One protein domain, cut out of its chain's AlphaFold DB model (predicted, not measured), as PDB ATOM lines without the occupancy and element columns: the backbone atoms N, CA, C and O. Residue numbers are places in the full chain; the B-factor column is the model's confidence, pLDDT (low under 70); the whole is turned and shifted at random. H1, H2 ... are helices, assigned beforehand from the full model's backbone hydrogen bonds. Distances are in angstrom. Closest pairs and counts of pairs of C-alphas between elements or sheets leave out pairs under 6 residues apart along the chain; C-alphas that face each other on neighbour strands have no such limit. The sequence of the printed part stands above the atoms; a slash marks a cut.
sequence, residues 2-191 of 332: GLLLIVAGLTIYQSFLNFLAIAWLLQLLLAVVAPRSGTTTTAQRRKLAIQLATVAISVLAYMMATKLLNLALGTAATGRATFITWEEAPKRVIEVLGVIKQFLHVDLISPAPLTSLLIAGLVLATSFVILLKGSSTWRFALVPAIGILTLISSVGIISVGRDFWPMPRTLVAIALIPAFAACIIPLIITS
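This is residues 2 to 191 of the 332 residues of an uncharacterized protein of Stenotrophomonas sp. KCTC 12332 (UniProt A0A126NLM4). Four helices, H2, H5, H6 and H8, make a bundle, in which H2, H6 and H8 run nearly side by side and H5 slants over H6 and H8. The longest helix, H3, folds back on H2 as a hairpin; H1 packs on H3, and H4 crosses the end of H6. The printed part has 190 residues, with eight named helices in the order H1 to H8 and no named strand; the class is all helix. The whole is compact, with a radius of gyration of the C-alphas of 18.8 A, and spans 62 by 43 by 29 A.

H3, residues 41 to 73, touches H2, residues 16 to 33, with residues 44 to 55 alone; they form a helical hairpin at a shallow tilt of 11 degrees, and the closest C-alphas, of Leu 28 and Leu 48, are 7.2 A apart. With residues 54 to 62 alone H3 touches H1, residues 2 to 12, at a steep tilt of 43 degrees; the closest C-alphas, of Leu 3 and Ser 58, are 5.4 A apart. H2 is the hub, touching five helices. Among them is H6, residues 136 to 155, opposite ways at 4 degrees, a shallow tilt, with the C-alphas of Asn 18 and Ser 153 closest at 6.3 A. H8, residues 168 to 188, touches H2 the same way at a shallow tilt of 16 degrees, closest at the C-alphas of Phe 19 and Ala 173, 4.8 A. H5, residues 113 to 133, forms a helical hairpin with H6, closest at the C-alphas of Leu 131 and Arg 139, 5.6 A, and touches H8 at a steep tilt of 43 degrees, closest at those of Thr 126 and Ala 181, 5.6 A. H4, residues 86 to 104, touches H6 about perpendicular at 73 degrees, closest at the C-alphas of Val 96 and Val 155, 6.0 A. H7, residues 157 to 160, only just touches H2, with 3 pairs of C-alphas within 8 A, closest at those of Asn 18 and Ile 157, 6.1 A. Each O i to N i+4 pair is within hydrogen-bond range in H1, H2, H3 and H5, against 13 of 15 in H4, 14 of 16 in H6 and 8 of 17 in H8, where 12 of 18 O i to N i+3 pairs are; H7 is too short for an i+4 pair.

H1 begins at C-alpha 2, (38.073, -44.444, 29.617). H3 is 47.8 A long and ends at C-alpha 73, (48.718, -68.800, 20.576); H8 is 32.2 A.

The printed part has no cut; the link from H3 to H4 is long, and pLDDT is under 70 in 47 residues, among them 134 to 156.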
ATOM      1  N   GLY A   2      37.808 -44.787  31.030       83.25
ATOM      2  CA  GLY A   2      38.073 -44.444  29.617       83.25
ATOM      3  C   GLY A   2      39.094 -45.340  28.898       83.25
ATOM      4  O   GLY A   2      38.837 -45.750  27.776       83.25
ATOM      5  N   LEU A   3      40.195 -45.715  29.562       87.62
ATOM      6  CA  LEU A   3      41.214 -46.609  28.989       87.62
ATOM      7  C   LEU A   3      40.637 -47.972  28.579       87.62
ATOM      8  O   LEU A   3      40.823 -48.399  27.445       87.62
ATOM      9  N   LEU A   4      39.890 -48.630  29.473       87.31
ATOM     10  CA  LEU A   4      39.301 -49.946  29.204       87.31
ATOM     11  C   LEU A   4      38.318 -49.903  28.031       87.31
ATOM     12  O   LEU A   4      38.330 -50.801  27.198       87.31
ATOM     13  N   LEU A   5      37.515 -48.839  27.930       88.56
ATOM     14  CA  LEU A   5      36.584 -48.656  26.814       88.56
ATOM     15  C   LEU A   5      37.310 -48.442  25.484       88.56
ATOM     16  O   LEU A   5      36.854 -48.943  24.462       88.56
ATOM     17  N   ILE A   6      38.441 -47.728  25.482       87.94
ATOM     18  CA  ILE A   6      39.243 -47.543  24.267       87.94
ATOM     19  C   ILE A   6      39.893 -48.862  23.856       87.94
ATOM     20  O   ILE A   6      39.821 -49.218  22.686       87.94
ATOM     21  N   VAL A   7      40.478 -49.606  24.800       87.12
ATOM     22  CA  VAL A   7      41.047 -50.934  24.519       87.12
ATOM     23  C   VAL A   7      39.968 -51.875  23.981       87.12
ATOM     24  O   VAL A   7      40.176 -52.492  22.942       87.12
ATOM     25  N   ALA A   8      38.791 -51.929  24.609       87.75
ATOM     26  CA  ALA A   8      37.665 -52.715  24.108       87.75
ATOM     27  C   ALA A   8      37.235 -52.258  22.702       87.75
ATOM     28  O   ALA A   8      37.109 -53.079  21.801       87.75
ATOM     29  N   GLY A   9      37.102 -50.951  22.462       86.44
ATOM     30  CA  GLY A   9      36.788 -50.413  21.134       86.44
ATOM     31  C   GLY A   9      37.810 -50.819  20.066       86.44
ATOM     32  O   GLY A   9      37.425 -51.203  18.962       86.44
ATOM     33  N   LEU A  10      39.100 -50.818  20.413       84.44
ATOM     34  CA  LEU A  10      40.195 -51.250  19.539       84.44
ATOM     35  C   LEU A  10      40.139 -52.735  19.182       84.44
ATOM     36  O   LEU A  10      40.502 -53.087  18.062       84.44
ATOM     37  N   THR A  11      39.658 -53.587  20.093       83.88
ATOM     38  CA  THR A  11      39.452 -55.018  19.802       83.88
ATOM     39  C   THR A  11      38.313 -55.267  18.816       83.88
ATOM     40  O   THR A  11      38.323 -56.288  18.135       83.88
ATOM     41  N   ILE A  12      37.362 -54.332  18.700       83.38
ATOM     42  CA  ILE A  12      36.264 -54.420  17.731       83.38
ATOM     43  C   ILE A  12      36.720 -53.849  16.382       83.38
ATOM     44  O   ILE A  12      36.686 -54.548  15.372       83.38
ATOM     45  N   TYR A  13      37.167 -52.584  16.349       78.19
ATOM     46  CA  TYR A  13      37.618 -51.923  15.120       78.19
ATOM     47  C   TYR A  13      38.692 -50.856  15.363       78.19
ATOM     48  O   TYR A  13      38.504 -49.892  16.102       78.19
ATOM     49  N   GLN A  14      39.785 -50.938  14.598       76.38
ATOM     50  CA  GLN A  14      40.863 -49.938  14.603       76.38
ATOM     51  C   GLN A  14      40.417 -48.550  14.106       76.38
ATOM     52  O   GLN A  14      41.013 -47.543  14.485       76.38
ATOM     53  N   SER A  15      39.342 -48.466  13.308       77.00
ATOM     54  CA  SER A  15      38.763 -47.187  12.860       77.00
ATOM     55  C   SER A  15      38.277 -46.314  14.023       77.00
ATOM     56  O   SER A  15      38.153 -45.098  13.863       77.00
ATOM     57  N   PHE A  16      38.090 -46.892  15.213       83.25
ATOM     58  CA  PHE A  16      37.814 -46.150  16.438       83.25
ATOM     59  C   PHE A  16      38.907 -45.115  16.760       83.25
ATOM     60  O   PHE A  16      38.603 -44.034  17.264       83.25
ATOM     61  N   LEU A  17      40.168 -45.373  16.386       81.62
ATOM     62  CA  LEU A  17      41.257 -44.400  16.540       81.62
ATOM     63  C   LEU A  17      41.063 -43.154  15.689       81.62
ATOM     64  O   LEU A  17      41.362 -42.057  16.156       81.62
ATOM     65  N   ASN A  18      40.522 -43.301  14.479       81.31
ATOM     66  CA  ASN A  18      40.228 -42.157  13.618       81.31
ATOM     67  C   ASN A  18      39.176 -41.263  14.281       81.31
ATOM     68  O   ASN A  18      39.330 -40.044  14.317       81.31
ATOM     69  N   PHE A  19      38.145 -41.874  14.873       82.69
ATOM     70  CA  PHE A  19      37.105 -41.157  15.607       82.69
ATOM     71  C   PHE A  19      37.670 -40.394  16.809       82.69
ATOM     72  O   PHE A  19      37.406 -39.202  16.957       82.69
ATOM     73  N   LEU A  20      38.496 -41.046  17.634       85.38
ATOM     74  CA  LEU A  20      39.128 -40.410  18.794       85.38
ATOM     75  C   LEU A  20      40.085 -39.283  18.397       85.38
ATOM     76  O   LEU A  20      40.068 -38.226  19.025       85.38
ATOM     77  N   ALA A  21      40.894 -39.487  17.356       82.38
ATOM     78  CA  ALA A  21      41.840 -38.488  16.869       82.38
ATOM     79  C   ALA A  21      41.118 -37.231  16.372       82.38
ATOM     80  O   ALA A  21      41.470 -36.119  16.771       82.38
ATOM     81  N   ILE A  22      40.066 -37.395  15.567       81.88
ATOM     82  CA  ILE A  22      39.258 -36.270  15.079       81.88
ATOM     83  C   ILE A  22      38.541 -35.591  16.236       81.88
ATOM     84  O   ILE A  22      38.629 -34.375  16.363       81.88
ATOM     85  N   ALA A  23      37.885 -36.342  17.122       83.69
ATOM     86  CA  ALA A  23      37.204 -35.762  18.276       83.69
ATOM     87  C   ALA A  23      38.165 -34.947  19.160       83.69
ATOM     88  O   ALA A  23      37.810 -33.854  19.606       83.69
ATOM     89  N   TRP A  24      39.386 -35.440  19.382       83.25
ATOM     90  CA  TRP A  24      40.418 -34.720  20.128       83.25
ATOM     91  C   TRP A  24      40.873 -33.448  19.405       83.25
ATOM     92  O   TRP A  24      40.927 -32.385  20.020       83.25
ATOM     93  N   LEU A  25      41.133 -33.519  18.098       79.75
ATOM     94  CA  LEU A  25      41.510 -32.359  17.287       79.75
ATOM     95  C   LEU A  25      40.399 -31.298  17.247       79.75
ATOM     96  O   LEU A  25      40.685 -30.110  17.378       79.75
ATOM     97  N   LEU A  26      39.132 -31.699  17.142       79.94
ATOM     98  CA  LEU A  26      37.986 -30.785  17.199       79.94
ATOM     99  C   LEU A  26      37.850 -30.124  18.581       79.94
ATOM    100  O   LEU A  26      37.555 -28.932  18.667       79.94
ATOM    101  N   GLN A  27      38.113 -30.857  19.668       80.69
ATOM    102  CA  GLN A  27      38.166 -30.285  21.020       80.69
ATOM    103  C   GLN A  27      39.336 -29.314  21.192       80.69
ATOM    104  O   GLN A  27      39.167 -28.263  21.811       80.69
ATOM    105  N   LEU A  28      40.510 -29.640  20.643       78.12
ATOM    106  CA  LEU A  28      41.666 -28.746  20.624       78.12
ATOM    107  C   LEU A  28      41.332 -27.463  19.867       78.12
ATOM    108  O   LEU A  28      41.620 -26.374  20.365       78.12
ATOM    109  N   LEU A  29      40.677 -27.585  18.709       76.50
ATOM    110  CA  LEU A  29      40.201 -26.435  17.957       76.50
ATOM    111  C   LEU A  29      39.273 -25.593  18.810       76.50
ATOM    112  O   LEU A  29      39.624 -24.447  19.045       76.50
ATOM    113  N   LEU A  30      38.195 -26.152  19.372       76.31
ATOM    114  CA  LEU A  30      37.293 -25.429  20.284       76.31
ATOM    115  C   LEU A  30      38.037 -24.734  21.428       76.31
ATOM    116  O   LEU A  30      37.706 -23.604  21.767       76.31
ATOM    117  N   ALA A  31      39.052 -25.372  22.012       74.88
ATOM    118  CA  ALA A  31      39.827 -24.815  23.118       74.88
ATOM    119  C   ALA A  31      40.670 -23.591  22.732       74.88
ATOM    120  O   ALA A  31      40.877 -22.696  23.549       74.88
ATOM    121  N   VAL A  32      41.170 -23.540  21.498       71.12
ATOM    122  CA  VAL A  32      41.929 -22.391  20.972       71.12
ATOM    123  C   VAL A  32      41.011 -21.196  20.672       71.12
ATOM    124  O   VAL A  32      41.454 -20.051  20.624       71.12
ATOM    125  N   VAL A  33      39.730 -21.478  20.492       67.69
ATOM    126  CA  VAL A  33      38.779 -20.722  19.676       67.69
ATOM    127  C   VAL A  33      37.656 -20.126  20.528       67.69
ATOM    128  O   VAL A  33      37.253 -18.984  20.300       67.69
ATOM    129  N   ALA A  34      37.183 -20.855  21.540       67.00
ATOM    130  CA  ALA A  34      36.142 -20.405  22.454       67.00
ATOM    131  C   ALA A  34      36.582 -19.158  23.257       67.00
ATOM    132  O   ALA A  34      37.762 -19.036  23.605       67.00
ATOM    133  N   PRO A  35      35.656 -18.230  23.576       58.69
ATOM    134  CA  PRO A  35      35.962 -17.025  24.344       58.69
ATOM    135  C   PRO A  35      36.666 -17.361  25.664       58.69
ATOM    136  O   PRO A  35      36.162 -18.146  26.468       58.69
ATOM    137  N   ARG A  36      37.844 -16.767  25.892       59.72
ATOM    138  CA  ARG A  36      38.636 -16.980  27.111       59.72
ATOM    139  C   ARG A  36      37.967 -16.291  28.299       59.72
ATOM    140  O   ARG A  36      38.181 -15.102  28.516       59.72
ATOM    141  N   SER A  37      37.220 -17.032  29.110       51.66
ATOM    142  CA  SER A  37      36.992 -16.631  30.500       51.66
ATOM    143  C   SER A  37      38.282 -16.909  31.288       51.66
ATOM    144  O   SER A  37      38.821 -18.016  31.245       51.66
ATOM    145  N   GLY A  38      38.836 -15.873  31.925       51.28
ATOM    146  CA  GLY A  38      40.250 -15.710  32.313       51.28
ATOM    147  C   GLY A  38      40.926 -16.732  33.245       51.28
ATOM    148  O   GLY A  38      42.038 -16.473  33.686       51.28
ATOM    149  N   THR A  39      40.332 -17.889  33.533       51.09
ATOM    150  CA  THR A  39      40.880 -18.916  34.448       51.09
ATOM    151  C   THR A  39      40.956 -20.328  33.841       51.09
ATOM    152  O   THR A  39      41.403 -21.269  34.493       51.09
ATOM    153  N   THR A  40      40.560 -20.507  32.578       58.41
ATOM    154  CA  THR A  40      40.273 -21.834  31.989       58.41
ATOM    155  C   THR A  40      41.412 -22.475  31.183       58.41
ATOM    156  O   THR A  40      41.372 -23.676  30.909       58.41
ATOM    157  N   THR A  41      42.474 -21.744  30.837       70.56
ATOM    158  CA  THR A  41      43.464 -22.197  29.838       70.56
ATOM    159  C   THR A  41      44.365 -23.341  30.318       70.56
ATOM    160  O   THR A  41      44.581 -24.301  29.575       70.56
ATOM    161  N   THR A  42      44.870 -23.298  31.553       78.25
ATOM    162  CA  THR A  42      45.781 -24.336  32.079       78.25
ATOM    163  C   THR A  42      45.045 -25.642  32.379       78.25
ATOM    164  O   THR A  42      45.513 -26.719  32.010       78.25
ATOM    165  N   ALA A  43      43.856 -25.558  32.984       82.94
ATOM    166  CA  ALA A  43      43.021 -26.723  33.274       82.94
ATOM    167  C   ALA A  43      42.553 -27.427  31.987       82.94
ATOM    168  O   ALA A  43      42.586 -28.655  31.903       82.94
ATOM    169  N   GLN A  44      42.190 -26.660  30.954       82.19
ATOM    170  CA  GLN A  44      41.777 -27.202  29.661       82.19
ATOM    171  C   GLN A  44      42.938 -27.860  28.904       82.19
ATOM    172  O   GLN A  44      42.772 -28.967  28.391       82.19
ATOM    173  N   ARG A  45      44.134 -27.251  28.899       81.56
ATOM    174  CA  ARG A  45      45.352 -27.877  28.345       81.56
ATOM    175  C   ARG A  45      45.693 -29.179  29.062       81.56
ATOM    176  O   ARG A  45      45.957 -30.182  28.405       81.56
ATOM    177  N   ARG A  46      45.626 -29.189  30.398       87.25
ATOM    178  CA  ARG A  46      45.832 -30.401  31.203       87.25
ATOM    179  C   ARG A  46      44.815 -31.484  30.844       87.25
ATOM    180  O   ARG A  46      45.206 -32.631  30.663       87.25
ATOM    181  N   LYS A  47      43.535 -31.135  30.689       88.00
ATOM    182  CA  LYS A  47      42.483 -32.080  30.279       88.00
ATOM    183  C   LYS A  47      42.759 -32.687  28.899       88.00
ATOM    184  O   LYS A  47      42.698 -33.905  28.768       88.00
ATOM    185  N   LEU A  48      43.112 -31.867  27.906       85.12
ATOM    186  CA  LEU A  48      43.459 -32.334  26.556       85.12
ATOM    187  C   LEU A  48      44.695 -33.242  26.559       85.12
ATOM    188  O   LEU A  48      44.703 -34.261  25.870       85.12
ATOM    189  N   ALA A  49      45.715 -32.905  27.354       87.81
ATOM    190  CA  ALA A  49      46.912 -33.726  27.516       87.81
ATOM    191  C   ALA A  49      46.593 -35.074  28.178       87.81
ATOM    192  O   ALA A  49      47.049 -36.109  27.701       87.81
ATOM    193  N   ILE A  50      45.756 -35.084  29.223       89.88
ATOM    194  CA  ILE A  50      45.289 -36.318  29.873       89.88
ATOM    195  C   ILE A  50      44.504 -37.188  28.886       89.88
ATOM    196  O   ILE A  50      44.710 -38.400  28.850       89.88
ATOM    197  N   GLN A  51      43.625 -36.601  28.072       88.06
ATOM    198  CA  GLN A  51      42.879 -37.340  27.049       88.06
ATOM    199  C   GLN A  51      43.818 -37.962  26.009       88.06
ATOM    200  O   GLN A  51      43.706 -39.157  25.744       88.06
ATOM    201  N   LEU A  52      44.774 -37.193  25.475       87.12
ATOM    202  CA  LEU A  52      45.761 -37.697  24.515       87.12
ATOM    203  C   LEU A  52      46.608 -38.821  25.120       87.12
ATOM    204  O   LEU A  52      46.753 -39.876  24.508       87.12
ATOM    205  N   ALA A  53      47.104 -38.628  26.344       90.25
ATOM    206  CA  ALA A  53      47.846 -39.647  27.077       90.25
ATOM    207  C   ALA A  53      46.999 -40.908  27.295       90.25
ATOM    208  O   ALA A  53      47.490 -42.014  27.107       90.25
ATOM    209  N   THR A  54      45.710 -40.760  27.614       90.69
ATOM    210  CA  THR A  54      44.791 -41.898  27.776       90.69
ATOM    211  C   THR A  54      44.654 -42.686  26.474       90.69
ATOM    212  O   THR A  54      44.733 -43.913  26.507       90.69
ATOM    213  N   VAL A  55      44.491 -42.015  25.327       87.62
ATOM    214  CA  VAL A  55      44.433 -42.675  24.009       87.62
ATOM    215  C   VAL A  55      45.753 -43.381  23.700       87.62
ATOM    216  O   VAL A  55      45.737 -44.564  23.372       87.62
ATOM    217  N   ALA A  56      46.890 -42.700  23.868       88.56
ATOM    218  CA  ALA A  56      48.214 -43.260  23.599       88.56
ATOM    219  C   ALA A  56      48.507 -44.500  24.460       88.56
ATOM    220  O   ALA A  56      48.894 -45.540  23.933       88.56
ATOM    221  N   ILE A  57      48.245 -44.427  25.769       91.75
ATOM    222  CA  ILE A  57      48.405 -45.560  26.690       91.75
ATOM    223  C   ILE A  57      47.467 -46.709  26.299       91.75
ATOM    224  O   ILE A  57      47.882 -47.865  26.329       91.75
ATOM    225  N   SER A  58      46.228 -46.419  25.891       88.25
ATOM    226  CA  SER A  58      45.275 -47.453  25.455       88.25
ATOM    227  C   SER A  58      45.740 -48.170  24.184       88.25
ATOM    228  O   SER A  58      45.634 -49.390  24.102       88.25
ATOM    229  N   VAL A  59      46.296 -47.435  23.213       86.31
ATOM    230  CA  VAL A  59      46.888 -48.016  21.996       86.31
ATOM    231  C   VAL A  59      48.067 -48.915  22.348       86.31
ATOM    232  O   VAL A  59      48.116 -50.054  21.892       86.31
ATOM    233  N   LEU A  60      48.983 -48.446  23.200       88.75
ATOM    234  CA  LEU A  60      50.131 -49.240  23.645       88.75
ATOM    235  C   LEU A  60      49.693 -50.514  24.378       88.75
ATOM    236  O   LEU A  60      50.207 -51.591  24.086       88.75
ATOM    237  N   ALA A  61      48.715 -50.408  25.280       89.44
ATOM    238  CA  ALA A  61      48.154 -51.552  25.995       89.44
ATOM    239  C   ALA A  61      47.516 -52.567  25.033       89.44
ATOM    240  O   ALA A  61      47.775 -53.763  25.148       89.44
ATOM    241  N   TYR A  62      46.745 -52.101  24.047       87.50
ATOM    242  CA  TYR A  62      46.157 -52.949  23.007       87.50
ATOM    243  C   TYR A  62      47.223 -53.656  22.156       87.50
ATOM    244  O   TYR A  62      47.132 -54.865  21.931       87.50
ATOM    245  N   MET A  63      48.259 -52.932  21.714       85.31
ATOM    246  CA  MET A  63      49.356 -53.507  20.928       85.31
ATOM    247  C   MET A  63      50.126 -54.558  21.731       85.31
ATOM    248  O   MET A  63      50.438 -55.627  21.208       85.31
ATOM    249  N   MET A  64      50.394 -54.283  23.010       89.00
ATOM    250  CA  MET A  64      51.063 -55.219  23.911       89.00
ATOM    251  C   MET A  64      50.216 -56.472  24.144       89.00
ATOM    252  O   MET A  64      50.726 -57.576  23.982       89.00
ATOM    253  N   ALA A  65      48.924 -56.317  24.444       88.62
ATOM    254  CA  ALA A  65      48.003 -57.436  24.634       88.62
ATOM    255  C   ALA A  65      47.900 -58.307  23.374       88.62
ATOM    256  O   ALA A  65      48.035 -59.525  23.455       88.62
ATOM    257  N   THR A  66      47.755 -57.686  22.202       85.06
ATOM    258  CA  THR A  66      47.711 -58.393  20.911       85.06
ATOM    259  C   THR A  66      49.010 -59.155  20.645       85.06
ATOM    260  O   THR A  66      48.982 -60.305  20.214       85.06
ATOM    261  N   LYS A  67      50.168 -58.544  20.929       85.69
ATOM    262  CA  LYS A  67      51.473 -59.194  20.757       85.69
ATOM    263  C   LYS A  67      51.647 -60.390  21.695       85.69
ATOM    264  O   LYS A  67      52.119 -61.431  21.250       85.69
ATOM    265  N   LEU A  68      51.264 -60.248  22.964       89.31
ATOM    266  CA  LEU A  68      51.326 -61.332  23.947       89.31
ATOM    267  C   LEU A  68      50.384 -62.480  23.578       89.31
ATOM    268  O   LEU A  68      50.786 -63.635  23.669       89.31
ATOM    269  N   LEU A  69      49.172 -62.173  23.110       88.38
ATOM    270  CA  LEU A  69      48.214 -63.181  22.665       88.38
ATOM    271  C   LEU A  69      48.744 -63.959  21.453       88.38
ATOM    272  O   LEU A  69      48.695 -65.181  21.452       88.38
ATOM    273  N   ASN A  70      49.314 -63.266  20.465       85.50
ATOM    274  CA  ASN A  70      49.929 -63.914  19.304       85.50
ATOM    275  C   ASN A  70      51.100 -64.822  19.698       85.50
ATOM    276  O   ASN A  70      51.215 -65.932  19.189       85.50
ATOM    277  N   LEU A  71      51.939 -64.377  20.641       87.81
ATOM    278  CA  LEU A  71      53.031 -65.193  21.171       87.81
ATOM    279  C   LEU A  71      52.504 -66.437  21.904       87.81
ATOM    280  O   LEU A  71      53.047 -67.520  21.720       87.81
ATOM    281  N   ALA A  72      51.448 -66.290  22.708       92.31
ATOM    282  CA  ALA A  72      50.852 -67.385  23.471       92.31
ATOM    283  C   ALA A  72      50.113 -68.405  22.587       92.31
ATOM    284  O   ALA A  72      50.138 -69.595  22.885       92.31
ATOM    285  N   LEU A  73      49.466 -67.950  21.509       90.94
ATOM    286  CA  LEU A  73      48.718 -68.800  20.576       90.94
ATOM    287  C   LEU A  73      49.573 -69.333  19.415       90.94
ATOM    288  O   LEU A  73      49.078 -70.119  18.612       90.94
ATOM    289  N   GLY A  74      50.830 -68.894  19.289       84.62
ATOM    290  CA  GLY A  74      51.687 -69.237  18.151       84.62
ATOM    291  C   GLY A  74      51.174 -68.694  16.811       84.62
ATOM    292  O   GLY A  74      51.544 -69.206  15.757       84.62
ATOM    293  N   THR A  75      50.311 -67.675  16.826       80.75
ATOM    294  CA  THR A  75      49.726 -67.085  15.617       80.75
ATOM    295  C   THR A  75      50.578 -65.928  15.111       80.75
ATOM    296  O   THR A  75      51.053 -65.091  15.881       80.75
ATOM    297  N   ALA A  76      50.754 -65.831  13.792       75.12
ATOM    298  CA  ALA A  76      51.403 -64.671  13.193       75.12
ATOM    299  C   ALA A  76      50.558 -63.406  13.430       75.12
ATOM    300  O   ALA A  76      49.331 -63.427  13.310       75.12
ATOM    301  N   ALA A  77      51.214 -62.285  13.743       66.56
ATOM    302  CA  ALA A  77      50.529 -61.004  13.826       66.56
ATOM    303  C   ALA A  77      49.936 -60.652  12.452       66.56
ATOM    304  O   ALA A  77      50.655 -60.591  11.457       66.56
ATOM    305  N   THR A  78      48.624 -60.410  12.399       68.69
ATOM    306  CA  THR A  78      47.937 -59.964  11.177       68.69
ATOM    307  C   THR A  78      48.579 -58.681  10.637       68.69
ATOM    308  O   THR A  78      49.021 -57.853  11.440       68.69
ATOM    309  N   GLY A  79      48.557 -58.449   9.319       67.69
ATOM    310  CA  GLY A  79      49.153 -57.257   8.694       67.69
ATOM    311  C   GLY A  79      48.587 -55.917   9.197       67.69
ATOM    312  O   GLY A  79      49.213 -54.869   9.060       67.69
ATOM    313  N   ARG A  80      47.443 -55.933   9.888       67.00
ATOM    314  CA  ARG A  80      46.868 -54.786  10.617       67.00
ATOM    315  C   ARG A  80      47.646 -54.351  11.866       67.00
ATOM    316  O   ARG A  80      47.374 -53.275  12.398       67.00
ATOM    317  N   ALA A  81      48.543 -55.187  12.381       69.25
ATOM    318  CA  ALA A  81      49.370 -54.914  13.561       69.25
ATOM    319  C   ALA A  81      50.851 -54.684  13.208       69.25
ATOM    320  O   ALA A  81      51.659 -54.415  14.098       69.25
ATOM    321  N   THR A  82      51.208 -54.788  11.927       77.94
ATOM    322  CA  THR A  82      52.542 -54.486  11.410       77.94
ATOM    323  C   THR A  82      52.522 -53.147  10.688       77.94
ATOM    324  O   THR A  82      51.541 -52.789  10.037       77.94
ATOM    325  N   PHE A  83      53.593 -52.376  10.842       83.62
ATOM    326  CA  PHE A  83      53.750 -51.115  10.124       83.62
ATOM    327  C   PHE A  83      54.218 -51.368   8.691       83.62
ATOM    328  O   PHE A  83      54.876 -52.377   8.424       83.62
ATOM    329  N   ILE A  84      53.891 -50.443   7.786       87.69
ATOM    330  CA  ILE A  84      54.459 -50.425   6.434       87.69
ATOM    331  C   ILE A  84      55.981 -50.268   6.486       87.69
ATOM    332  O   ILE A  84      56.522 -49.592   7.368       87.69
ATOM    333  N   THR A  85      56.677 -50.859   5.520       90.44
ATOM    334  CA  THR A  85      58.107 -50.592   5.316       90.44
ATOM    335  C   THR A  85      58.309 -49.302   4.517       90.44
ATOM    336  O   THR A  85      57.385 -48.777   3.891       90.44
ATOM    337  N   TRP A  86      59.536 -48.772   4.517       91.88
ATOM    338  CA  TRP A  86      59.874 -47.576   3.734       91.88
ATOM    339  C   TRP A  86      59.627 -47.766   2.228       91.88
ATOM    340  O   TRP A  86      59.187 -46.847   1.543       91.88
ATOM    341  N   GLU A  87      59.841 -48.982   1.728       93.75
ATOM    342  CA  GLU A  87      59.622 -49.357   0.326       93.75
ATOM    343  C   GLU A  87      58.134 -49.351  -0.062       93.75
ATOM    344  O   GLU A  87      57.784 -49.042  -1.200       93.75
ATOM    345  N   GLU A  88      57.239 -49.641   0.887       89.62
ATOM    346  CA  GLU A  88      55.786 -49.642   0.684       89.62
ATOM    347  C   GLU A  88      55.181 -48.220   0.763       89.62
ATOM    348  O   GLU A  88      54.038 -48.004   0.346       89.62
ATOM    349  N   ALA A  89      55.934 -47.224   1.250       89.44
ATOM    350  CA  ALA A  89      55.434 -45.866   1.478       89.44
ATOM    351  C   ALA A  89      54.937 -45.145   0.204       89.44
ATOM    352  O   ALA A  89      53.845 -44.570   0.256       89.44
ATOM    353  N   PRO A  90      55.628 -45.190  -0.957       91.44
ATOM    354  CA  PRO A  90      55.125 -44.561  -2.183       91.44
ATOM    355  C   PRO A  90      53.798 -45.166  -2.652       91.44
ATOM    356  O   PRO A  90      52.876 -44.438  -3.023       91.44
ATOM    357  N   LYS A  91      53.666 -46.498  -2.573       89.38
ATOM    358  CA  LYS A  91      52.414 -47.196  -2.889       89.38
ATOM    359  C   LYS A  91      51.296 -46.739  -1.956       89.38
ATOM    360  O   LYS A  91      50.203 -46.422  -2.424       89.38
ATOM    361  N   ARG A  92      51.588 -46.614  -0.657       87.81
ATOM    362  CA  ARG A  92      50.622 -46.118   0.323       87.81
ATOM    363  C   ARG A  92      50.139 -44.711  -0.010       87.81
ATOM    364  O   ARG A  92      48.941 -44.472   0.052       87.81
ATOM    365  N   VAL A  93      51.018 -43.797  -0.423       86.06
ATOM    366  CA  VAL A  93      50.617 -42.438  -0.839       86.06
ATOM    367  C   VAL A  93      49.607 -42.474  -1.992       86.06
ATOM    368  O   VAL A  93      48.618 -41.745  -1.957       86.06
ATOM    369  N   ILE A  94      49.803 -43.347  -2.984       87.31
ATOM    370  CA  ILE A  94      48.860 -43.503  -4.105       87.31
ATOM    371  C   ILE A  94      47.505 -44.026  -3.609       87.31
ATOM    372  O   ILE A  94      46.465 -43.484  -3.984       87.31
ATOM    373  N   GLU A  95      47.506 -45.038  -2.737       84.81
ATOM    374  CA  GLU A  95      46.283 -45.584  -2.133       84.81
ATOM    375  C   GLU A  95      45.529 -44.502  -1.343       84.81
ATOM    376  O   GLU A  95      44.328 -44.317  -1.534       84.81
ATOM    377  N   VAL A  96      46.244 -43.727  -0.522       83.44
ATOM    378  CA  VAL A  96      45.720 -42.580   0.235       83.44
ATOM    379  C   VAL A  96      45.062 -41.550  -0.688       83.44
ATOM    380  O   VAL A  96      43.924 -41.138  -0.450       83.44
ATOM    381  N   LEU A  97      45.744 -41.143  -1.760       81.38
ATOM    382  CA  LEU A  97      45.208 -40.184  -2.729       81.38
ATOM    383  C   LEU A  97      43.968 -40.733  -3.447       81.38
ATOM    384  O   LEU A  97      43.025 -39.981  -3.703       81.38
ATOM    385  N   GLY A  98      43.933 -42.039  -3.724       79.75
ATOM    386  CA  GLY A  98      42.761 -42.724  -4.265       79.75
ATOM    387  C   GLY A  98      41.540 -42.594  -3.354       79.75
ATOM    388  O   GLY A  98      40.453 -42.260  -3.830       79.75
ATOM    389  N   VAL A  99      41.723 -42.763  -2.042       78.06
ATOM    390  CA  VAL A  99      40.647 -42.585  -1.051       78.06
ATOM    391  C   VAL A  99      40.191 -41.134  -0.973       78.06
ATOM    392  O   VAL A  99      38.991 -40.874  -0.963       78.06
ATOM    393  N   ILE A 100      41.118 -40.171  -0.988       73.81
ATOM    394  CA  ILE A 100      40.771 -38.741  -1.012       73.81
ATOM    395  C   ILE A 100      39.957 -38.407  -2.270       73.81
ATOM    396  O   ILE A 100      38.957 -37.695  -2.196       73.81
ATOM    397  N   LYS A 101      40.328 -38.954  -3.432       74.00
ATOM    398  CA  LYS A 101      39.571 -38.763  -4.676       74.00
ATOM    399  C   LYS A 101      38.170 -39.371  -4.587       74.00
ATOM    400  O   LYS A 101      37.212 -38.728  -5.013       74.00
ATOM    401  N   GLN A 102      38.040 -40.573  -4.026       69.94
ATOM    402  CA  GLN A 102      36.733 -41.181  -3.755       69.94
ATOM    403  C   GLN A 102      35.913 -40.337  -2.779       69.94
ATOM    404  O   GLN A 102      34.710 -40.213  -2.951       69.94
ATOM    405  N   PHE A 103      36.557 -39.706  -1.800       64.88
ATOM    406  CA  PHE A 103      35.896 -38.835  -0.836       64.88
ATOM    407  C   PHE A 103      35.326 -37.556  -1.468       64.88
ATOM    408  O   PHE A 103      34.228 -37.131  -1.115       64.88
ATOM    409  N   LEU A 104      36.037 -36.959  -2.431       63.09
ATOM    410  CA  LEU A 104      35.536 -35.799  -3.181       63.09
ATOM    411  C   LEU A 104      34.271 -36.124  -3.992       63.09
ATOM    412  O   LEU A 104      33.483 -35.227  -4.287       63.09
ATOM    413  N   HIS A 105      34.042 -37.401  -4.300       62.50
ATOM    414  CA  HIS A 105      32.760 -37.881  -4.795       62.50
ATOM    415  C   HIS A 105      31.872 -38.144  -3.563       62.50
ATOM    416  O   HIS A 105      31.882 -39.224  -2.975       62.50
ATOM    417  N   VAL A 106      31.145 -37.102  -3.127       54.06
ATOM    418  CA  VAL A 106      30.387 -36.980  -1.848       54.06
ATOM    419  C   VAL A 106      29.342 -38.083  -1.603       54.06
ATOM    420  O   VAL A 106      28.777 -38.221  -0.516       54.06
ATOM    421  N   ASP A 107      29.154 -38.943  -2.589       56.22
ATOM    422  CA  ASP A 107      28.437 -40.202  -2.544       56.22
ATOM    423  C   ASP A 107      28.724 -41.033  -1.283       56.22
ATOM    424  O   ASP A 107      27.905 -41.873  -0.911       56.22
ATOM    425  N   LEU A 108      29.902 -40.894  -0.659       53.28
ATOM    426  CA  LEU A 108      30.358 -41.682   0.494       53.28
ATOM    427  C   LEU A 108      29.532 -41.462   1.775       53.28
ATOM    428  O   LEU A 108      29.415 -42.371   2.594       53.28
ATOM    429  N   ILE A 109      28.975 -40.263   1.940       54.34
ATOM    430  CA  ILE A 109      28.165 -39.897   3.105       54.34
ATOM    431  C   ILE A 109      26.674 -40.000   2.779       54.34
ATOM    432  O   ILE A 109      25.880 -40.439   3.611       54.34
ATOM    433  N   SER A 110      26.299 -39.609   1.561       58.50
ATOM    434  CA  SER A 110      24.950 -39.785   1.052       58.50
ATOM    435  C   SER A 110      24.963 -39.904  -0.466       58.50
ATOM    436  O   SER A 110      25.510 -39.024  -1.128       58.50
ATOM    437  N   PRO A 111      24.319 -40.933  -1.047       62.47
ATOM    438  CA  PRO A 111      24.068 -40.970  -2.481       62.47
ATOM    439  C   PRO A 111      23.059 -39.891  -2.913       62.47
ATOM    440  O   PRO A 111      22.852 -39.703  -4.106       62.47
ATOM    441  N   ALA A 112      22.409 -39.186  -1.974       68.50
ATOM    442  CA  ALA A 112      21.482 -38.106  -2.280       68.50
ATOM    443  C   ALA A 112      22.239 -36.769  -2.438       68.50
ATOM    444  O   ALA A 112      22.772 -36.250  -1.447       68.50
ATOM    445  N   PRO A 113      22.223 -36.147  -3.635       75.62
ATOM    446  CA  PRO A 113      22.920 -34.887  -3.903       75.62
ATOM    447  C   PRO A 113      22.561 -33.769  -2.920       75.62
ATOM    448  O   PRO A 113      23.412 -32.963  -2.556       75.62
ATOM    449  N   LEU A 114      21.315 -33.744  -2.436       78.00
ATOM    450  CA  LEU A 114      20.851 -32.751  -1.470       78.00
ATOM    451  C   LEU A 114      21.595 -32.839  -0.130       78.00
ATOM    452  O   LEU A 114      22.036 -31.817   0.384       78.00
ATOM    453  N   THR A 115      21.769 -34.034   0.442       74.00
ATOM    454  CA  THR A 115      22.487 -34.200   1.719       74.00
ATOM    455  C   THR A 115      23.951 -33.794   1.569       74.00
ATOM    456  O   THR A 115      24.501 -33.114   2.432       74.00
ATOM    457  N   SER A 116      24.560 -34.160   0.442       76.06
ATOM    458  CA  SER A 116      25.923 -33.786   0.067       76.06
ATOM    459  C   SER A 116      26.091 -32.269  -0.042       76.06
ATOM    460  O   SER A 116      27.022 -31.704   0.534       76.06
ATOM    461  N   LEU A 117      25.142 -31.589  -0.694       82.38
ATOM    462  CA  LEU A 117      25.092 -30.128  -0.777       82.38
ATOM    463  C   LEU A 117      24.885 -29.474   0.592       82.38
ATOM    464  O   LEU A 117      25.525 -28.466   0.879       82.38
ATOM    465  N   LEU A 118      24.040 -30.040   1.459       84.38
ATOM    466  CA  LEU A 118      23.823 -29.529   2.817       84.38
ATOM    467  C   LEU A 118      25.082 -29.654   3.684       84.38
ATOM    468  O   LEU A 118      25.421 -28.717   4.405       84.38
ATOM    469  N   ILE A 119      25.801 -30.775   3.591       82.88
ATOM    470  CA  ILE A 119      27.082 -30.979   4.282       82.88
ATOM    471  C   ILE A 119      28.118 -29.973   3.782       82.88
ATOM    472  O   ILE A 119      28.722 -29.266   4.590       82.88
ATOM    473  N   ALA A 120      28.295 -29.867   2.462       82.69
ATOM    474  CA  ALA A 120      29.220 -28.908   1.866       82.69
ATOM    475  C   ALA A 120      28.856 -27.472   2.268       82.69
ATOM    476  O   ALA A 120      29.716 -26.716   2.713       82.69
ATOM    477  N   GLY A 121      27.570 -27.123   2.206       85.00
ATOM    478  CA  GLY A 121      27.039 -25.832   2.626       85.00
ATOM    479  C   GLY A 121      27.332 -25.519   4.091       85.00
ATOM    480  O   GLY A 121      27.797 -24.422   4.383       85.00
ATOM    481  N   LEU A 122      27.145 -26.472   5.012       85.12
ATOM    482  CA  LEU A 122      27.476 -26.298   6.433       85.12
ATOM    483  C   LEU A 122      28.971 -26.053   6.652       85.12
ATOM    484  O   LEU A 122      29.347 -25.153   7.408       85.12
ATOM    485  N   VAL A 123      29.833 -26.825   5.988       83.75
ATOM    486  CA  VAL A 123      31.294 -26.696   6.116       83.75
ATOM    487  C   VAL A 123      31.784 -25.371   5.526       83.75
ATOM    488  O   VAL A 123      32.561 -24.656   6.167       83.75
ATOM    489  N   LEU A 124      31.293 -24.996   4.342       84.50
ATOM    490  CA  LEU A 124      31.625 -23.732   3.684       84.50
ATOM    491  C   LEU A 124      31.099 -22.532   4.471       84.50
ATOM    492  O   LEU A 124      31.849 -21.587   4.706       84.50
ATOM    493  N   ALA A 125      29.851 -22.585   4.948       84.69
ATOM    494  CA  ALA A 125      29.277 -21.543   5.793       84.69
ATOM    495  C   ALA A 125      30.089 -21.377   7.077       84.69
ATOM    496  O   ALA A 125      30.442 -20.258   7.431       84.69
ATOM    497  N   THR A 126      30.465 -22.473   7.739       82.69
ATOM    498  CA  THR A 126      31.326 -22.421   8.931       82.69
ATOM    499  C   THR A 126      32.657 -21.748   8.618       82.69
ATOM    500  O   THR A 126      33.061 -20.823   9.322       82.69
ATOM    501  N   SER A 127      33.308 -22.148   7.525       80.88
ATOM    502  CA  SER A 127      34.581 -21.567   7.084       80.88
ATOM    503  C   SER A 127      34.448 -20.065   6.820       80.88
ATOM    504  O   SER A 127      35.254 -19.272   7.301       80.88
ATOM    505  N   PHE A 128      33.384 -19.649   6.132       83.12
ATOM    506  CA  PHE A 128      33.107 -18.250   5.818       83.12
ATOM    507  C   PHE A 128      32.802 -17.410   7.062       83.12
ATOM    508  O   PHE A 128      33.352 -16.325   7.236       83.12
ATOM    509  N   VAL A 129      31.967 -17.923   7.966       80.56
ATOM    510  CA  VAL A 129      31.625 -17.256   9.229       80.56
ATOM    511  C   VAL A 129      32.871 -17.038  10.076       80.56
ATOM    512  O   VAL A 129      33.044 -15.965  10.653       80.56
ATOM    513  N   ILE A 130      33.773 -18.014  10.095       76.75
ATOM    514  CA  ILE A 130      35.047 -17.904  10.796       76.75
ATOM    515  C   ILE A 130      35.977 -16.897  10.114       76.75
ATOM    516  O   ILE A 130      36.612 -16.097  10.797       76.75
ATOM    517  N   LEU A 131      36.041 -16.874   8.783       77.19
ATOM    518  CA  LEU A 131      36.839 -15.880   8.065       77.19
ATOM    519  C   LEU A 131      36.332 -14.456   8.301       77.19
ATOM    520  O   LEU A 131      37.136 -13.555   8.519       77.19
ATOM    521  N   LEU A 132      35.019 -14.235   8.309       80.06
ATOM    522  CA  LEU A 132      34.461 -12.898   8.498       80.06
ATOM    523  C   LEU A 132      34.490 -12.448   9.957       80.06
ATOM    524  O   LEU A 132      34.954 -11.349  10.257       80.06
ATOM    525  N   LYS A 133      33.988 -13.289  10.862       75.38
ATOM    526  CA  LYS A 133      33.704 -12.929  12.259       75.38
ATOM    527  C   LYS A 133      34.649 -13.573  13.269       75.38
ATOM    528  O   LYS A 133      34.641 -13.180  14.432       75.38
ATOM    529  N   GLY A 134      35.451 -14.550  12.855       69.38
ATOM    530  CA  GLY A 134      36.471 -15.150  13.708       69.38
ATOM    531  C   GLY A 134      37.627 -14.184  13.955       69.38
ATOM    532  O   GLY A 134      37.960 -13.348  13.108       69.38
ATOM    533  N   SER A 135      38.254 -14.304  15.125       69.94
ATOM    534  CA  SER A 135      39.439 -13.509  15.451       69.94
ATOM    535  C   SER A 135      40.623 -13.880  14.542       69.94
ATOM    536  O   SER A 135      40.624 -14.936  13.907       69.94
ATOM    537  N   SER A 136      41.665 -13.040  14.495       69.44
ATOM    538  CA  SER A 136      42.892 -13.307  13.715       69.44
ATOM    539  C   SER A 136      43.450 -14.727  13.949       69.44
ATOM    540  O   SER A 136      43.837 -15.422  13.010       69.44
ATOM    541  N   THR A 137      43.370 -15.219  15.191       64.94
ATOM    542  CA  THR A 137      43.783 -16.575  15.585       64.94
ATOM    543  C   THR A 137      42.930 -17.675  14.948       64.94
ATOM    544  O   THR A 137      43.466 -18.707  14.552       64.94
ATOM    545  N   TRP A 138      41.618 -17.464  14.805       65.06
ATOM    546  CA  TRP A 138      40.735 -18.423  14.136       65.06
ATOM    547  C   TRP A 138      41.067 -18.550  12.646       65.06
ATOM    548  O   TRP A 138      41.079 -19.657  12.116       65.06
ATOM    549  N   ARG A 139      41.367 -17.432  11.976       66.00
ATOM    550  CA  ARG A 139      41.655 -17.403  10.533       66.00
ATOM    551  C   ARG A 139      42.928 -18.184  10.186       66.00
ATOM    552  O   ARG A 139      42.931 -18.931   9.214       66.00
ATOM    553  N   PHE A 140      43.972 -18.058  11.009       62.81
ATOM    554  CA  PHE A 140      45.263 -18.731  10.799       62.81
ATOM    555  C   PHE A 140      45.293 -20.197  11.255       62.81
ATOM    556  O   PHE A 140      45.958 -21.013  10.623       62.81
ATOM    557  N   ALA A 141      44.591 -20.553  12.335       62.22
ATOM    558  CA  ALA A 141      44.632 -21.916  12.873       62.22
ATOM    559  C   ALA A 141      43.664 -22.877  12.165       62.22
ATOM    560  O   ALA A 141      43.946 -24.067  12.058       62.22
ATOM    561  N   LEU A 142      42.514 -22.390  11.695       63.91
ATOM    562  CA  LEU A 142      41.386 -23.264  11.377       63.91
ATOM    563  C   LEU A 142      41.377 -23.782   9.932       63.91
ATOM    564  O   LEU A 142      41.006 -24.928   9.712       63.91
ATOM    565  N   VAL A 143      41.831 -22.991   8.956       57.72
ATOM    566  CA  VAL A 143      41.928 -23.427   7.547       57.72
ATOM    567  C   VAL A 143      42.898 -24.611   7.373       57.72
ATOM    568  O   VAL A 143      42.474 -25.646   6.851       57.72
ATOM    569  N   PRO A 144      44.154 -24.550   7.861       61.16
ATOM    570  CA  PRO A 144      45.051 -25.704   7.802       61.16
ATOM    571  C   PRO A 144      44.582 -26.852   8.701       61.16
ATOM    572  O   PRO A 144      44.733 -28.012   8.326       61.16
ATOM    573  N   ALA A 145      43.956 -26.567   9.849       64.62
ATOM    574  CA  ALA A 145      43.449 -27.617  10.724       64.62
ATOM    575  C   ALA A 145      42.260 -28.379  10.130       64.62
ATOM    576  O   ALA A 145      42.215 -29.588  10.295       64.62
ATOM    577  N   ILE A 146      41.339 -27.727   9.410       64.00
ATOM    578  CA  ILE A 146      40.274 -28.406   8.655       64.00
ATOM    579  C   ILE A 146      40.882 -29.258   7.540       64.00
ATOM    580  O   ILE A 146      40.443 -30.389   7.354       64.00
ATOM    581  N   GLY A 147      41.914 -28.774   6.842       62.97
ATOM    582  CA  GLY A 147      42.636 -29.566   5.840       62.97
ATOM    583  C   GLY A 147      43.288 -30.817   6.437       62.97
ATOM    584  O   GLY A 147      43.077 -31.921   5.942       62.97
ATOM    585  N   ILE A 148      44.004 -30.669   7.554       64.62
ATOM    586  CA  ILE A 148      44.655 -31.771   8.282       64.62
ATOM    587  C   ILE A 148      43.622 -32.727   8.887       64.62
ATOM    588  O   ILE A 148      43.780 -33.938   8.787       64.62
ATOM    589  N   LEU A 149      42.542 -32.208   9.470       66.00
ATOM    590  CA  LEU A 149      41.412 -32.995   9.965       66.00
ATOM    591  C   LEU A 149      40.772 -33.799   8.845       66.00
ATOM    592  O   LEU A 149      40.526 -34.984   9.025       66.00
ATOM    593  N   THR A 150      40.556 -33.176   7.688       60.69
ATOM    594  CA  THR A 150      40.018 -33.839   6.499       60.69
ATOM    595  C   THR A 150      40.962 -34.951   6.054       60.69
ATOM    596  O   THR A 150      40.506 -36.069   5.842       60.69
ATOM    597  N   LEU A 151      42.275 -34.714   6.028       62.50
ATOM    598  CA  LEU A 151      43.291 -35.704   5.652       62.50
ATOM    599  C   LEU A 151      43.375 -36.882   6.644       62.50
ATOM    600  O   LEU A 151      43.330 -38.046   6.255       62.50
ATOM    601  N   ILE A 152      43.407 -36.593   7.947       65.56
ATOM    602  CA  ILE A 152      43.393 -37.607   9.013       65.56
ATOM    603  C   ILE A 152      42.073 -38.387   8.988       65.56
ATOM    604  O   ILE A 152      42.070 -39.595   9.205       65.56
ATOM    605  N   SER A 153      40.955 -37.726   8.688       61.34
ATOM    606  CA  SER A 153      39.632 -38.354   8.640       61.34
ATOM    607  C   SER A 153      39.358 -39.186   7.394       61.34
ATOM    608  O   SER A 153      38.574 -40.129   7.467       61.34
ATOM    609  N   SER A 154      40.018 -38.876   6.279       57.75
ATOM    610  CA  SER A 154      39.847 -39.584   5.007       57.75
ATOM    611  C   SER A 154      40.735 -40.818   4.888       57.75
ATOM    612  O   SER A 154      40.406 -41.724   4.137       57.75
ATOM    613  N   VAL A 155      41.834 -40.902   5.638       65.62
ATOM    614  CA  VAL A 155      42.824 -41.981   5.476       65.62
ATOM    615  C   VAL A 155      43.059 -42.737   6.783       65.62
ATOM    616  O   VAL A 155      43.290 -43.947   6.794       65.62
ATOM    617  N   GLY A 156      42.926 -42.034   7.908       67.38
ATOM    618  CA  GLY A 156      43.045 -42.594   9.238       67.38
ATOM    619  C   GLY A 156      44.471 -42.899   9.682       67.38
ATOM    620  O   GLY A 156      45.396 -43.046   8.881       67.38
ATOM    621  N   ILE A 157      44.627 -43.084  10.993       70.00
ATOM    622  CA  ILE A 157      45.844 -43.634  11.614       70.00
ATOM    623  C   ILE A 157      46.128 -45.039  11.060       70.00
ATOM    624  O   ILE A 157      47.276 -45.446  10.980       70.00
ATOM    625  N   ILE A 158      45.099 -45.751  10.586       72.56
ATOM    626  CA  ILE A 158      45.207 -47.077   9.957       72.56
ATOM    627  C   ILE A 158      46.079 -47.106   8.691       72.56
ATOM    628  O   ILE A 158      46.563 -48.166   8.309       72.56
ATOM    629  N   SER A 159      46.331 -45.954   8.063       77.00
ATOM    630  CA  SER A 159      47.189 -45.825   6.880       77.00
ATOM    631  C   SER A 159      48.665 -46.139   7.117       77.00
ATOM    632  O   SER A 159      49.413 -46.258   6.152       77.00
ATOM    633  N   VAL A 160      49.096 -46.303   8.367       80.50
ATOM    634  CA  VAL A 160      50.461 -46.746   8.697       80.50
ATOM    635  C   VAL A 160      50.581 -48.268   8.795       80.50
ATOM    636  O   VAL A 160      51.695 -48.784   8.846       80.50
ATOM    637  N   GLY A 161      49.456 -48.990   8.851       81.75
ATOM    638  CA  GLY A 161      49.428 -50.450   8.938       81.75
ATOM    639  C   GLY A 161      49.674 -51.100   7.582       81.75
ATOM    640  O   GLY A 161      49.292 -50.543   6.554       81.75
ATOM    641  N   ARG A 162      50.291 -52.279   7.545       82.38
ATOM    642  CA  ARG A 162      50.595 -52.969   6.285       82.38
ATOM    643  C   ARG A 162      49.326 -53.283   5.492       82.38
ATOM    644  O   ARG A 162      49.245 -52.945   4.313       82.38
ATOM    645  N   ASP A 163      48.299 -53.785   6.171       81.12
ATOM    646  CA  ASP A 163      46.975 -53.998   5.580       81.12
ATOM    647  C   ASP A 163      46.172 -52.691   5.554       81.12
ATOM    648  O   ASP A 163      45.623 -52.263   6.573       81.12
ATOM    649  N   PHE A 164      46.060 -52.071   4.379       80.56
ATOM    650  CA  PHE A 164      45.224 -50.889   4.175       80.56
ATOM    651  C   PHE A 164      44.034 -51.210   3.295       80.56
ATOM    652  O   PHE A 164      44.153 -51.492   2.108       80.56
ATOM    653  N   TRP A 165      42.866 -51.167   3.925       76.69
ATOM    654  CA  TRP A 165      41.599 -51.516   3.306       76.69
ATOM    655  C   TRP A 165      40.568 -50.427   3.639       76.69
ATOM    656  O   TRP A 165      39.749 -50.601   4.548       76.69
ATOM    657  N   PRO A 166      40.665 -49.253   2.985       73.50
ATOM    658  CA  PRO A 166      39.814 -48.104   3.264       73.50
ATOM    659  C   PRO A 166      38.409 -48.371   2.723       73.50
ATOM    660  O   PRO A 166      38.127 -48.207   1.539       73.50
ATOM    661  N   MET A 167      37.519 -48.809   3.604       75.00
ATOM    662  CA  MET A 167      36.123 -49.091   3.275       75.00
ATOM    663  C   MET A 167      35.238 -47.945   3.759       75.00
ATOM    664  O   MET A 167      35.597 -47.268   4.721       75.00
ATOM    665  N   PRO A 168      34.037 -47.736   3.198       72.38
ATOM    666  CA  PRO A 168      33.151 -46.665   3.665       72.38
ATOM    667  C   PRO A 168      32.909 -46.699   5.188       72.38
ATOM    668  O   PRO A 168      32.930 -45.663   5.851       72.38
ATOM    669  N   ARG A 169      32.837 -47.896   5.787       72.00
ATOM    670  CA  ARG A 169      32.744 -48.084   7.248       72.00
ATOM    671  C   ARG A 169      33.970 -47.628   8.054       72.00
ATOM    672  O   ARG A 169      33.840 -47.328   9.237       72.00
ATOM    673  N   THR A 170      35.164 -47.559   7.463       70.31
ATOM    674  CA  THR A 170      36.361 -47.019   8.140       70.31
ATOM    675  C   THR A 170      36.417 -45.492   8.098       70.31
ATOM    676  O   THR A 170      37.204 -44.888   8.827       70.31
ATOM    677  N   LEU A 171      35.555 -44.876   7.285       70.88
ATOM    678  CA  LEU A 171      35.486 -43.437   7.036       70.88
ATOM    679  C   LEU A 171      34.365 -42.750   7.836       70.88
ATOM    680  O   LEU A 171      34.169 -41.549   7.710       70.88
ATOM    681  N   VAL A 172      33.670 -43.476   8.722       75.06
ATOM    682  CA  VAL A 172      32.546 -42.970   9.547       75.06
ATOM    683  C   VAL A 172      32.913 -41.724  10.354       75.06
ATOM    684  O   VAL A 172      32.076 -40.853  10.589       75.06
ATOM    685  N   ALA A 173      34.179 -41.599  10.753       77.44
ATOM    686  CA  ALA A 173      34.645 -40.479  11.555       77.44
ATOM    687  C   ALA A 173      34.552 -39.122  10.826       77.44
ATOM    688  O   ALA A 173      34.540 -38.075  11.473       77.44
ATOM    689  N   ILE A 174      34.393 -39.131   9.500       74.25
ATOM    690  CA  ILE A 174      34.156 -37.935   8.691       74.25
ATOM    691  C   ILE A 174      32.872 -37.196   9.069       74.25
ATOM    692  O   ILE A 174      32.805 -35.975   8.945       74.25
ATOM    693  N   ALA A 175      31.867 -37.908   9.590       78.19
ATOM    694  CA  ALA A 175      30.601 -37.321  10.023       78.19
ATOM    695  C   ALA A 175      30.779 -36.311  11.175       78.19
ATOM    696  O   ALA A 175      29.921 -35.454  11.390       78.19
ATOM    697  N   LEU A 176      31.916 -36.350  11.880       81.31
ATOM    698  CA  LEU A 176      32.253 -35.372  12.913       81.31
ATOM    699  C   LEU A 176      32.521 -33.969  12.349       81.31
ATOM    700  O   LEU A 176      32.334 -32.994  13.071       81.31
ATOM    701  N   ILE A 177      32.918 -33.840  11.078       79.69
ATOM    702  CA  ILE A 177      33.178 -32.542  10.436       79.69
ATOM    703  C   ILE A 177      31.885 -31.718  10.284       79.69
ATOM    704  O   ILE A 177      31.839 -30.600  10.806       79.69
ATOM    705  N   PRO A 178      30.809 -32.216   9.636       80.88
ATOM    706  CA  PRO A 178      29.550 -31.478   9.583       80.88
ATOM    707  C   PRO A 178      28.898 -31.319  10.962       80.88
ATOM    708  O   PRO A 178      28.276 -30.289  11.210       80.88
ATOM    709  N   ALA A 179      29.074 -32.275  11.883       84.50
ATOM    710  CA  ALA A 179      28.598 -32.124  13.261       84.50
ATOM    711  C   ALA A 179      29.284 -30.943  13.969       84.50
ATOM    712  O   ALA A 179      28.627 -30.111  14.590       84.50
ATOM    713  N   PHE A 180      30.603 -30.821  13.816       83.88
ATOM    714  CA  PHE A 180      31.360 -29.684  14.324       83.88
ATOM    715  C   PHE A 180      30.900 -28.363  13.706       83.88
ATOM    716  O   PHE A 180      30.654 -27.403  14.432       83.88
ATOM    717  N   ALA A 181      30.732 -28.322  12.382       83.94
ATOM    718  CA  ALA A 181      30.205 -27.160  11.668       83.94
ATOM    719  C   ALA A 181      28.845 -26.709  12.236       83.94
ATOM    720  O   ALA A 181      28.658 -25.534  12.564       83.94
ATOM    721  N   ALA A 182      27.928 -27.657  12.445       87.25
ATOM    722  CA  ALA A 182      26.620 -27.400  13.039       87.25
ATOM    723  C   ALA A 182      26.704 -26.870  14.483       87.25
ATOM    724  O   ALA A 182      25.873 -26.060  14.884       87.25
ATOM    725  N   CYS A 183      27.715 -27.260  15.265       85.88
ATOM    726  CA  CYS A 183      27.926 -26.718  16.611       85.88
ATOM    727  C   CYS A 183      28.569 -25.324  16.613       85.88
ATOM    728  O   CYS A 183      28.249 -24.503  17.470       85.88
ATOM    729  N   ILE A 184      29.486 -25.044  15.686       83.12
ATOM    730  CA  ILE A 184      30.247 -23.787  15.669       83.12
ATOM    731  C   ILE A 184      29.404 -22.605  15.194       83.12
ATOM    732  O   ILE A 184      29.518 -21.517  15.758       83.12
ATOM    733  N   ILE A 185      28.560 -22.793  14.176       84.00
ATOM    734  CA  ILE A 185      27.774 -21.690  13.606       84.00
ATOM    735  C   ILE A 185      26.936 -20.969  14.686       84.00
ATOM    736  O   ILE A 185      27.082 -19.749  14.789       84.00
ATOM    737  N   PRO A 186      26.147 -21.660  15.539       84.94
ATOM    738  CA  PRO A 186      25.390 -21.027  16.625       84.94
ATOM    739  C   PRO A 186      26.246 -20.333  17.692       84.94
ATOM    740  O   PRO A 186      25.784 -19.394  18.336       84.94
ATOM    741  N   LEU A 187      27.490 -20.786  17.898       81.31
ATOM    742  CA  LEU A 187      28.409 -20.180  18.868       81.31
ATOM    743  C   LEU A 187      28.946 -18.826  18.390       81.31
ATOM    744  O   LEU A 187      29.234 -17.961  19.211       81.31
ATOM    745  N   ILE A 188      29.090 -18.639  17.075       79.75
ATOM    746  CA  ILE A 188      29.586 -17.387  16.482       79.75
ATOM    747  C   ILE A 188      28.424 -16.468  16.087       79.75
ATOM    748  O   ILE A 188      28.518 -15.245  16.199       79.75
ATOM    749  N   ILE A 189      27.331 -17.042  15.584       83.88
ATOM    750  CA  ILE A 189      26.160 -16.314  15.104       83.88
ATOM    751  C   ILE A 189      24.994 -16.563  16.053       83.88
ATOM    752  O   ILE A 189      24.335 -17.593  15.999       83.88
ATOM    753  N   THR A 190      24.652 -15.548  16.840       85.12
ATOM    754  CA  THR A 190      23.516 -15.566  17.775       85.12
ATOM    755  C   THR A 190      22.150 -15.327  17.105       85.12
ATOM    756  O   THR A 190      21.169 -15.011  17.773       85.12
ATOM    757  N   SER A 191      22.052 -15.473  15.778       90.69
ATOM    758  CA  SER A 191      20.809 -15.233  15.033       90.69
ATOM    759  C   SER A 191      19.838 -16.416  15.158       90.69
ATOM    760  O   SER A 191      20.215 -17.548  14.835       90.69
TER     761      SER A 191